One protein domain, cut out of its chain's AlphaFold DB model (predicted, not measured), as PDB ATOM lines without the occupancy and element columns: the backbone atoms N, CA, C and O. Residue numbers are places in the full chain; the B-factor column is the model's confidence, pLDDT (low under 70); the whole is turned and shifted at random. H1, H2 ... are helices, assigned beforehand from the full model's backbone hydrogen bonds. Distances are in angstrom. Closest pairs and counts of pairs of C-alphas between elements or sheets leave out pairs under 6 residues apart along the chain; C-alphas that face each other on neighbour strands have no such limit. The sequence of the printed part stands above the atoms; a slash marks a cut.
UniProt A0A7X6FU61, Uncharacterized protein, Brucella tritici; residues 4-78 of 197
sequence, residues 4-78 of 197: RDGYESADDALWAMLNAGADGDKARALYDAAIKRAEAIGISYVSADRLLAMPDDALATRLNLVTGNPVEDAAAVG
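What this domain is: This is residues 4 to 78 of the 197 residues of an uncharacterized protein of Brucella tritici (UniProt A0A7X6FU61). The longest helix, H2, lies side by side with H1 in a helical hairpin; H5 packs across H2's residues 34 to 38, and the short H3 and H4 make a corner farther out, away from H1. The printed part has 75 residues, 54 of them in five named helices, H1 to H5 in chain order, with no named strand; the class is all helix. The whole is compact, radius of gyration of the C-alphas 12.8 A, spanning 39 by 27 by 18 A.

Where its parts are: Find C-alpha 23 at (113.162, 131.392, 114.270); from there H2 runs 25.6 A to residue 40. H1, residues 4 to 19, starts at (98.751, 153.381, 124.935) and covers 23.0 A. Then look for H3, residues 48 to 52, 6.2 A; H4, residues 56 to 63, 10.6 A; and H5, residues 70 to 76, 9.8 A.

How they stand to each other: H2 touches H1, C-alphas of Ala 33 and Ala 10 closest at 4.4 A, at a shallow tilt of 8 degrees, opposite ways. With residues 34 to 38 alone, H2 touches H5, about perpendicular at 80 degrees; the C-alphas of Ala 34 and Ala 75 are closest, 5.0 A. H3 and H4 only just touch, only at the corner, with 3 pairs of C-alphas within 8 A, Leu 51 and Leu 59 closest at 6.2 A. H4 and H5 are close but not clearly touching, C-alphas of Arg 62 and Ala 76 closest at 5.7 A. In H1 to H5 every O i to N i+4 pair is within hydrogen-bond range.

The domain as a whole: The C-alphas farthest apart, of Gly 21 and Asp 57, are 39.5 A apart. The printed part has no cut and no long link. Residues 52 to 58, of which 56 to 58 belong to H4, stand free. Look for pLDDT under 70 at residues 17 to 25.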
ATOM      1  N   ARG A   4      99.255 154.656 124.416       76.12
ATOM      2  CA  ARG A   4      98.751 153.381 124.935       76.12
ATOM      3  C   ARG A   4      98.486 152.347 123.832       76.12
ATOM      4  O   ARG A   4      99.022 151.252 123.917       76.12
ATOM      5  N   ASP A   5      97.723 152.710 122.805       78.00
ATOM      6  CA  ASP A   5      97.365 151.819 121.691       78.00
ATOM      7  C   ASP A   5      98.619 151.331 120.933       78.00
ATOM      8  O   ASP A   5      98.684 150.191 120.475       78.00
ATOM      9  N   GLY A   6      99.649 152.182 120.824       73.88
ATOM     10  CA  GLY A   6     100.935 151.809 120.224       73.88
ATOM     11  C   GLY A   6     101.708 150.776 121.047       73.88
ATOM     12  O   GLY A   6     102.275 149.839 120.484       73.88
ATOM     13  N   TYR A   7     101.692 150.905 122.375       77.62
ATOM     14  CA  TYR A   7     102.296 149.913 123.265       77.62
ATOM     15  C   TYR A   7     101.553 148.586 123.256       77.62
ATOM     16  O   TYR A   7     102.202 147.551 123.152       77.62
ATOM     17  N   GLU A   8     100.223 148.620 123.282       79.69
ATOM     18  CA  GLU A   8      99.385 147.424 123.178       79.69
ATOM     19  C   GLU A   8      99.688 146.661 121.880       79.69
ATOM     20  O   GLU A   8      99.995 145.474 121.906       79.69
ATOM     21  N   SER A   9      99.771 147.367 120.749       75.25
ATOM     22  CA  SER A   9     100.110 146.747 119.466       75.25
ATOM     23  C   SER A   9     101.531 146.159 119.410       75.25
ATOM     24  O   SER A   9     101.781 145.198 118.669       75.25
ATOM     25  N   ALA A  10     102.486 146.751 120.135       71.56
ATOM     26  CA  ALA A  10     103.855 146.247 120.239       71.56
ATOM     27  C   ALA A  10     103.930 145.002 121.137       71.56
ATOM     28  O   ALA A  10     104.648 144.056 120.809       71.56
ATOM     29  N   ASP A  11     103.159 144.983 122.224       75.12
ATOM     30  CA  ASP A  11     103.036 143.828 123.108       75.12
ATOM     31  C   ASP A  11     102.362 142.664 122.373       75.12
ATOM     32  O   ASP A  11     102.887 141.556 122.394       75.12
ATOM     33  N   ASP A  12     101.286 142.908 121.620       77.12
ATOM     34  CA  ASP A  12     100.626 141.892 120.787       77.12
ATOM     35  C   ASP A  12     101.586 141.242 119.779       77.12
ATOM     36  O   ASP A  12     101.561 140.025 119.574       77.12
ATOM     37  N   ALA A  13     102.469 142.034 119.160       73.38
ATOM     38  CA  ALA A  13     103.489 141.520 118.246       73.38
ATOM     39  C   ALA A  13     104.519 140.636 118.975       73.38
ATOM     40  O   ALA A  13     104.904 139.581 118.466       73.38
ATOM     41  N   LEU A  14     104.920 141.017 120.190       70.94
ATOM     42  CA  LEU A  14     105.800 140.208 121.035       70.94
ATOM     43  C   LEU A  14     105.113 138.915 121.511       70.94
ATOM     44  O   LEU A  14     105.727 137.851 121.524       70.94
ATOM     45  N   TRP A  15     103.827 138.956 121.851       72.00
ATOM     46  CA  TRP A  15     103.067 137.754 122.203       72.00
ATOM     47  C   TRP A  15     102.911 136.806 121.010       72.00
ATOM     48  O   TRP A  15     103.060 135.592 121.158       72.00
ATOM     49  N   ALA A  16     102.692 137.345 119.810       70.00
ATOM     50  CA  ALA A  16     102.681 136.561 118.580       70.00
ATOM     51  C   ALA A  16     104.036 135.874 118.318       70.00
ATOM     52  O   ALA A  16     104.055 134.717 117.898       70.00
ATOM     53  N   MET A  17     105.161 136.536 118.628       68.62
ATOM     54  CA  MET A  17     106.509 135.952 118.554       68.62
ATOM     55  C   MET A  17     106.646 134.709 119.439       68.62
ATOM     56  O   MET A  17     107.149 133.685 118.982       68.62
ATOM     57  N   LEU A  18     106.221 134.789 120.702       65.75
ATOM     58  CA  LEU A  18     106.363 133.687 121.662       65.75
ATOM     59  C   LEU A  18     105.582 132.438 121.235       65.75
ATOM     60  O   LEU A  18     105.991 131.321 121.546       65.75
ATOM     61  N   ASN A  19     104.507 132.626 120.468       65.88
ATOM     62  CA  ASN A  19     103.711 131.547 119.887       65.88
ATOM     63  C   ASN A  19     104.219 131.069 118.511       65.88
ATOM     64  O   ASN A  19     103.738 130.052 118.007       65.88
ATOM     65  N   ALA A  20     105.169 131.769 117.880       64.19
ATOM     66  CA  ALA A  20     105.690 131.413 116.563       64.19
ATOM     67  C   ALA A  20     106.738 130.286 116.653       64.19
ATOM     68  O   ALA A  20     107.702 130.352 117.414       64.19
ATOM     69  N   GLY A  21     106.562 129.235 115.844       55.84
ATOM     70  CA  GLY A  21     107.388 128.023 115.895       55.84
ATOM     71  C   GLY A  21     108.736 128.100 115.164       55.84
ATOM     72  O   GLY A  21     109.621 127.307 115.473       55.84
ATOM     73  N   ALA A  22     108.916 129.036 114.222       61.94
ATOM     74  CA  ALA A  22     110.135 129.170 113.415       61.94
ATOM     75  C   ALA A  22     110.946 130.421 113.791       61.94
ATOM     76  O   ALA A  22     110.385 131.491 114.023       61.94
ATOM     77  N   ASP A  23     112.276 130.313 113.802       63.81
ATOM     78  CA  ASP A  23     113.162 131.392 114.270       63.81
ATOM     79  C   ASP A  23     113.104 132.660 113.400       63.81
ATOM     80  O   ASP A  23     113.199 133.770 113.922       63.81
ATOM     81  N   GLY A  24     112.845 132.526 112.093       63.19
ATOM     82  CA  GLY A  24     112.634 133.676 111.206       63.19
ATOM     83  C   GLY A  24     111.339 134.445 111.503       63.19
ATOM     84  O   GLY A  24     111.322 135.672 111.435       63.19
ATOM     85  N   ASP A  25     110.267 133.742 111.884       67.06
ATOM     86  CA  ASP A  25     108.995 134.375 112.261       67.06
ATOM     87  C   ASP A  25     109.138 135.121 113.596       67.06
ATOM     88  O   ASP A  25     108.609 136.222 113.758       67.06
ATOM     89  N   LYS A  26     109.933 134.574 114.527       70.25
ATOM     90  CA  LYS A  26     110.280 135.250 115.785       70.25
ATOM     91  C   LYS A  26     111.093 136.522 115.544       70.25
ATOM     92  O   LYS A  26     110.753 137.571 116.083       70.25
ATOM     93  N   ALA A  27     112.137 136.453 114.715       71.31
ATOM     94  CA  ALA A  27     112.949 137.623 114.374       71.31
ATOM     95  C   ALA A  27     112.105 138.728 113.725       71.31
ATOM     96  O   ALA A  27     112.287 139.910 114.022       71.31
ATOM     97  N   ARG A  28     111.139 138.350 112.874       74.88
ATOM     98  CA  ARG A  28     110.224 139.310 112.257       74.88
ATOM     99  C   ARG A  28     109.302 139.969 113.275       74.88
ATOM    100  O   ARG A  28     109.197 141.189 113.282       74.88
ATOM    101  N   ALA A  29     108.695 139.183 114.154       76.81
ATOM    102  CA  ALA A  29     107.806 139.698 115.185       76.81
ATOM    103  C   ALA A  29     108.532 140.627 116.181       76.81
ATOM    104  O   ALA A  29     107.988 141.667 116.546       76.81
ATOM    105  N   LEU A  30     109.785 140.320 116.550       77.19
ATOM    106  CA  LEU A  30     110.637 141.217 117.346       77.19
ATOM    107  C   LEU A  30     110.905 142.543 116.633       77.19
ATOM    108  O   LEU A  30     110.814 143.608 117.241       77.19
ATOM    109  N   TYR A  31     111.225 142.478 115.344       81.25
ATOM    110  CA  TYR A  31     111.469 143.660 114.530       81.25
ATOM    111  C   TYR A  31     110.208 144.525 114.385       81.25
ATOM    112  O   TYR A  31     110.268 145.737 114.578       81.25
ATOM    113  N   ASP A  32     109.050 143.913 114.129       82.25
ATOM    114  CA  ASP A  32     107.770 144.620 114.036       82.25
ATOM    115  C   ASP A  32     107.361 145.230 115.394       82.25
ATOM    116  O   ASP A  32     106.878 146.362 115.446       82.25
ATOM    117  N   ALA A  33     107.612 144.535 116.511       83.69
ATOM    118  CA  ALA A  33     107.408 145.077 117.857       83.69
ATOM    119  C   ALA A  33     108.317 146.287 118.132       83.69
ATOM    120  O   ALA A  33     107.863 147.287 118.694       83.69
ATOM    121  N   ALA A  34     109.580 146.232 117.699       86.00
ATOM    122  CA  ALA A  34     110.524 147.338 117.828       86.00
ATOM    123  C   ALA A  34     110.115 148.553 116.978       86.00
ATOM    124  O   ALA A  34     110.212 149.684 117.456       86.00
ATOM    125  N   ILE A  35     109.580 148.334 115.767       85.50
ATOM    126  CA  ILE A  35     109.002 149.402 114.933       85.50
ATOM    127  C   ILE A  35     107.861 150.098 115.666       85.50
ATOM    128  O   ILE A  35     107.907 151.312 115.859       85.50
ATOM    129  N   LYS A  36     106.869 149.333 116.129       85.88
ATOM    130  CA  LYS A  36     105.708 149.889 116.834       85.88
ATOM    131  C   LYS A  36     106.110 150.623 118.112       85.88
ATOM    132  O   LYS A  36     105.527 151.651 118.448       85.88
ATOM    133  N   ARG A  37     107.132 150.127 118.817       86.44
ATOM    134  CA  ARG A  37     107.668 150.782 120.015       86.44
ATOM    135  C   ARG A  37     108.351 152.107 119.682       86.44
ATOM    136  O   ARG A  37     108.101 153.084 120.379       86.44
ATOM    137  N   ALA A  38     109.157 152.152 118.619       87.50
ATOM    138  CA  ALA A  38     109.769 153.384 118.125       87.50
ATOM    139  C   ALA A  38     108.696 154.418 117.735       87.50
ATOM    140  O   ALA A  38     108.759 155.575 118.154       87.50
ATOM    141  N   GLU A  39     107.648 153.992 117.029       87.56
ATOM    142  CA  GLU A  39     106.519 154.859 116.675       87.56
ATOM    143  C   GLU A  39     105.782 155.384 117.916       87.56
ATOM    144  O   GLU A  39     105.446 156.567 117.979       87.56
ATOM    145  N   ALA A  40     105.589 154.546 118.941       86.56
ATOM    146  CA  ALA A  40     104.944 154.938 120.194       86.56
ATOM    147  C   ALA A  40     105.744 155.983 121.000       86.56
ATOM    148  O   ALA A  40     105.147 156.786 121.722       86.56
ATOM    149  N   ILE A  41     107.076 156.007 120.864       87.56
ATOM    150  CA  ILE A  41     107.948 157.049 121.441       87.56
ATOM    151  C   ILE A  41     108.188 158.232 120.483       87.56
ATOM    152  O   ILE A  41     108.880 159.178 120.847       87.56
ATOM    153  N   GLY A  42     107.575 158.221 119.293       86.31
ATOM    154  CA  GLY A  42     107.565 159.345 118.354       86.31
ATOM    155  C   GLY A  42     108.730 159.383 117.364       86.31
ATOM    156  O   GLY A  42     109.001 160.441 116.795       86.31
ATOM    157  N   ILE A  43     109.422 158.265 117.136       87.88
ATOM    158  CA  ILE A  43     110.556 158.183 116.203       87.88
ATOM    159  C   ILE A  43     110.362 157.069 115.175       87.88
ATOM    160  O   ILE A  43     109.762 156.035 115.450       87.88
ATOM    161  N   SER A  44     110.932 157.224 113.981       87.25
ATOM    162  CA  SER A  44     111.003 156.114 113.025       87.25
ATOM    163  C   SER A  44     112.058 155.104 113.466       87.25
ATOM    164  O   SER A  44     113.156 155.499 113.867       87.25
ATOM    165  N   TYR A  45     111.764 153.811 113.361       86.56
ATOM    166  CA  TYR A  45     112.740 152.767 113.664       86.56
ATOM    167  C   TYR A  45     113.897 152.760 112.662       86.56
ATOM    168  O   TYR A  45     113.693 152.857 111.450       86.56
ATOM    169  N   VAL A  46     115.118 152.621 113.172       85.62
ATOM    170  CA  VAL A  46     116.339 152.455 112.377       85.62
ATOM    171  C   VAL A  46     117.182 151.394 113.075       85.62
ATOM    172  O   VAL A  46     117.379 151.485 114.282       85.62
ATOM    173  N   SER A  47     117.655 150.387 112.338       85.25
ATOM    174  CA  SER A  47     118.516 149.343 112.904       85.25
ATOM    175  C   SER A  47     119.875 149.900 113.322       85.25
ATOM    176  O   SER A  47     120.366 150.856 112.713       85.25
ATOM    177  N   ALA A  48     120.516 149.261 114.302       85.81
ATOM    178  CA  ALA A  48     121.853 149.632 114.760       85.81
ATOM    179  C   ALA A  48     122.866 149.735 113.601       85.81
ATOM    180  O   ALA A  48     123.540 150.753 113.473       85.81
ATOM    181  N   ASP A  49     122.893 148.757 112.687       81.75
ATOM    182  CA  ASP A  49     123.791 148.767 111.519       81.75
ATOM    183  C   ASP A  49     123.613 150.011 110.642       81.75
ATOM    184  O   ASP A  49     124.574 150.576 110.122       81.75
ATOM    185  N   ARG A  50     122.363 150.458 110.474       81.50
ATOM    186  CA  ARG A  50     122.049 151.632 109.662       81.50
ATOM    187  C   ARG A  50     122.338 152.924 110.415       81.50
ATOM    188  O   ARG A  50     122.803 153.867 109.788       81.50
ATOM    189  N   LEU A  51     122.102 152.962 111.727       85.81
ATOM    190  CA  LEU A  51     122.472 154.093 112.579       85.81
ATOM    191  C   LEU A  51     123.986 154.327 112.572       85.81
ATOM    192  O   LEU A  51     124.414 155.468 112.459       85.81
ATOM    193  N   LEU A  52     124.787 153.260 112.607       86.06
ATOM    194  CA  LEU A  52     126.251 153.338 112.527       86.06
ATOM    195  C   LEU A  52     126.765 153.851 111.173       86.06
ATOM    196  O   LEU A  52     127.882 154.350 111.090       86.06
ATOM    197  N   ALA A  53     125.965 153.732 110.111       86.44
ATOM    198  CA  ALA A  53     126.280 154.267 108.786       86.44
ATOM    199  C   ALA A  53     125.769 155.708 108.570       86.44
ATOM    200  O   ALA A  53     125.980 156.282 107.500       86.44
ATOM    201  N   MET A  54     125.055 156.279 109.545       84.12
ATOM    202  CA  MET A  54     124.553 157.654 109.511       84.12
ATOM    203  C   MET A  54     125.541 158.623 110.186       84.12
ATOM    204  O   MET A  54     126.423 158.182 110.917       84.12
ATOM    205  N   PRO A  55     125.405 159.945 109.963       89.25
ATOM    206  CA  PRO A  55     126.213 160.944 110.664       89.25
ATOM    207  C   PRO A  55     126.042 160.881 112.188       89.25
ATOM    208  O   PRO A  55     124.944 160.598 112.677       89.25
ATOM    209  N   ASP A  56     127.098 161.232 112.925       86.19
ATOM    210  CA  ASP A  56     127.168 161.147 114.393       86.19
ATOM    211  C   ASP A  56     126.020 161.878 115.115       86.19
ATOM    212  O   ASP A  56     125.529 161.413 116.144       86.19
ATOM    213  N   ASP A  57     125.509 162.971 114.543       86.00
ATOM    214  CA  ASP A  57     124.375 163.724 115.095       86.00
ATOM    215  C   ASP A  57     123.093 162.874 115.203       86.00
ATOM    216  O   ASP A  57     122.302 163.009 116.146       86.00
ATOM    217  N   ALA A  58     122.884 161.957 114.253       81.00
ATOM    218  CA  ALA A  58     121.747 161.044 114.271       81.00
ATOM    219  C   ALA A  58     121.886 160.007 115.392       81.00
ATOM    220  O   ALA A  58     120.896 159.694 116.054       81.00
ATOM    221  N   LEU A  59     123.105 159.517 115.641       83.56
ATOM    222  CA  LEU A  59     123.413 158.609 116.749       83.56
ATOM    223  C   LEU A  59     123.210 159.298 118.103       83.56
ATOM    224  O   LEU A  59     122.528 158.750 118.971       83.56
ATOM    225  N   ALA A  60     123.720 160.522 118.263       85.81
ATOM    226  CA  ALA A  60     123.549 161.311 119.483       85.81
ATOM    227  C   ALA A  60     122.066 161.564 119.799       85.81
ATOM    228  O   ALA A  60     121.629 161.415 120.940       85.81
ATOM    229  N   THR A  61     121.264 161.862 118.772       86.75
ATOM    230  CA  THR A  61     119.812 162.040 118.915       86.75
ATOM    231  C   THR A  61     119.131 160.778 119.447       86.75
ATOM    232  O   THR A  61     118.256 160.878 120.303       86.75
ATOM    233  N   ARG A  62     119.535 159.586 118.986       85.31
ATOM    234  CA  ARG A  62     118.986 158.313 119.485       85.31
ATOM    235  C   ARG A  62     119.407 158.022 120.916       85.31
ATOM    236  O   ARG A  62     118.575 157.584 121.703       85.31
ATOM    237  N   LEU A  63     120.662 158.297 121.263       84.88
ATOM    238  CA  LEU A  63     121.174 158.060 122.612       84.88
ATOM    239  C   LEU A  63     120.479 158.947 123.657       84.88
ATOM    240  O   LEU A  63     120.200 158.486 124.757       84.88
ATOM    241  N   ASN A  64     120.116 160.180 123.295       87.06
ATOM    242  CA  ASN A  64     119.366 161.086 124.172       87.06
ATOM    243  C   ASN A  64     117.929 160.620 124.480       87.06
ATOM    244  O   ASN A  64     117.294 161.167 125.378       87.06
ATOM    245  N   LEU A  65     117.406 159.637 123.741       85.19
ATOM    246  CA  LEU A  65     116.087 159.041 123.982       85.19
ATOM    247  C   LEU A  65     116.143 157.849 124.942       85.19
ATOM    248  O   LEU A  65     115.096 157.303 125.283       85.19
ATOM    249  N   VAL A  66     117.341 157.444 125.374       85.31
ATOM    250  CA  VAL A  66     117.521 156.390 126.371       85.31
ATOM    251  C   VAL A  66     117.102 156.942 127.729       85.31
ATOM    252  O   VAL A  66     117.722 157.858 128.269       85.31
ATOM    253  N   THR A  67     116.023 156.395 128.276       84.69
ATOM    254  CA  THR A  67     115.408 156.857 129.531       84.69
ATOM    255  C   THR A  67     115.591 155.867 130.679       84.69
ATOM    256  O   THR A  67     115.204 156.163 131.809       84.69
ATOM    257  N   GLY A  68     116.195 154.703 130.415       81.56
ATOM    258  CA  GLY A  68     116.345 153.610 131.375       81.56
ATOM    259  C   GLY A  68     115.187 152.611 131.340       81.56
ATOM    260  O   GLY A  68     115.153 151.702 132.169       81.56
ATOM    261  N   ASN A  69     114.240 152.762 130.406       86.56
ATOM    262  CA  ASN A  69     113.236 151.747 130.109       86.56
ATOM    263  C   ASN A  69     113.813 150.769 129.071       86.56
ATOM    264  O   ASN A  69     113.879 151.123 127.892       86.56
ATOM    265  N   PRO A  70     114.146 149.517 129.443       83.38
ATOM    266  CA  PRO A  70     114.871 148.602 128.562       83.38
ATOM    267  C   PRO A  70     114.190 148.346 127.212       83.38
ATOM    268  O   PRO A  70     114.866 148.098 126.217       83.38
ATOM    269  N   VAL A  71     112.855 148.400 127.166       81.56
ATOM    270  CA  VAL A  71     112.077 148.117 125.951       81.56
ATOM    271  C   VAL A  71     112.090 149.310 124.994       81.56
ATOM    272  O   VAL A  71     112.213 149.133 123.782       81.56
ATOM    273  N   GLU A  72     111.970 150.527 125.522       85.25
ATOM    274  CA  GLU A  72     112.033 151.756 124.723       85.25
ATOM    275  C   GLU A  72     113.460 152.051 124.279       85.25
ATOM    276  O   GLU A  72     113.684 152.364 123.112       85.25
ATOM    277  N   ASP A  73     114.422 151.851 125.177       87.44
ATOM    278  CA  ASP A  73     115.843 152.041 124.912       87.44
ATOM    279  C   ASP A  73     116.302 151.110 123.780       87.44
ATOM    280  O   ASP A  73     116.942 151.560 122.830       87.44
ATOM    281  N   ALA A  74     115.892 149.833 123.807       85.31
ATOM    282  CA  ALA A  74     116.174 148.871 122.741       85.31
ATOM    283  C   ALA A  74     115.608 149.304 121.376       85.31
ATOM    284  O   ALA A  74     116.268 149.135 120.348       85.31
ATOM    285  N   ALA A  75     114.404 149.883 121.351       85.81
ATOM    286  CA  ALA A  75     113.801 150.404 120.127       85.81
ATOM    287  C   ALA A  75     114.492 151.690 119.639       85.81
ATOM    288  O   ALA A  75     114.657 151.879 118.433       85.81
ATOM    289  N   ALA A  76     114.932 152.554 120.560       87.44
ATOM    290  CA  ALA A  76     115.633 153.795 120.249       87.44
ATOM    291  C   ALA A  76     117.008 153.546 119.617       87.44
ATOM    292  O   ALA A  76     117.351 154.203 118.632       87.44
ATOM    293  N   VAL A  77     117.764 152.573 120.134       88.50
ATOM    294  CA  VAL A  77     119.108 152.226 119.634       88.50
ATOM    295  C   VAL A  77     119.098 151.206 118.491       88.50
ATOM    296  O   VAL A  77     120.154 150.845 117.979       88.50
ATOM    297  N   GLY A  78     117.919 150.731 118.075       85.62
ATOM    298  CA  GLY A  78     117.798 149.808 116.949       85.62
ATOM    299  C   GLY A  78     118.307 148.395 117.241       85.62
ATOM    300  O   GLY A  78     118.885 147.764 116.354       85.62
TER     301      GLY A  78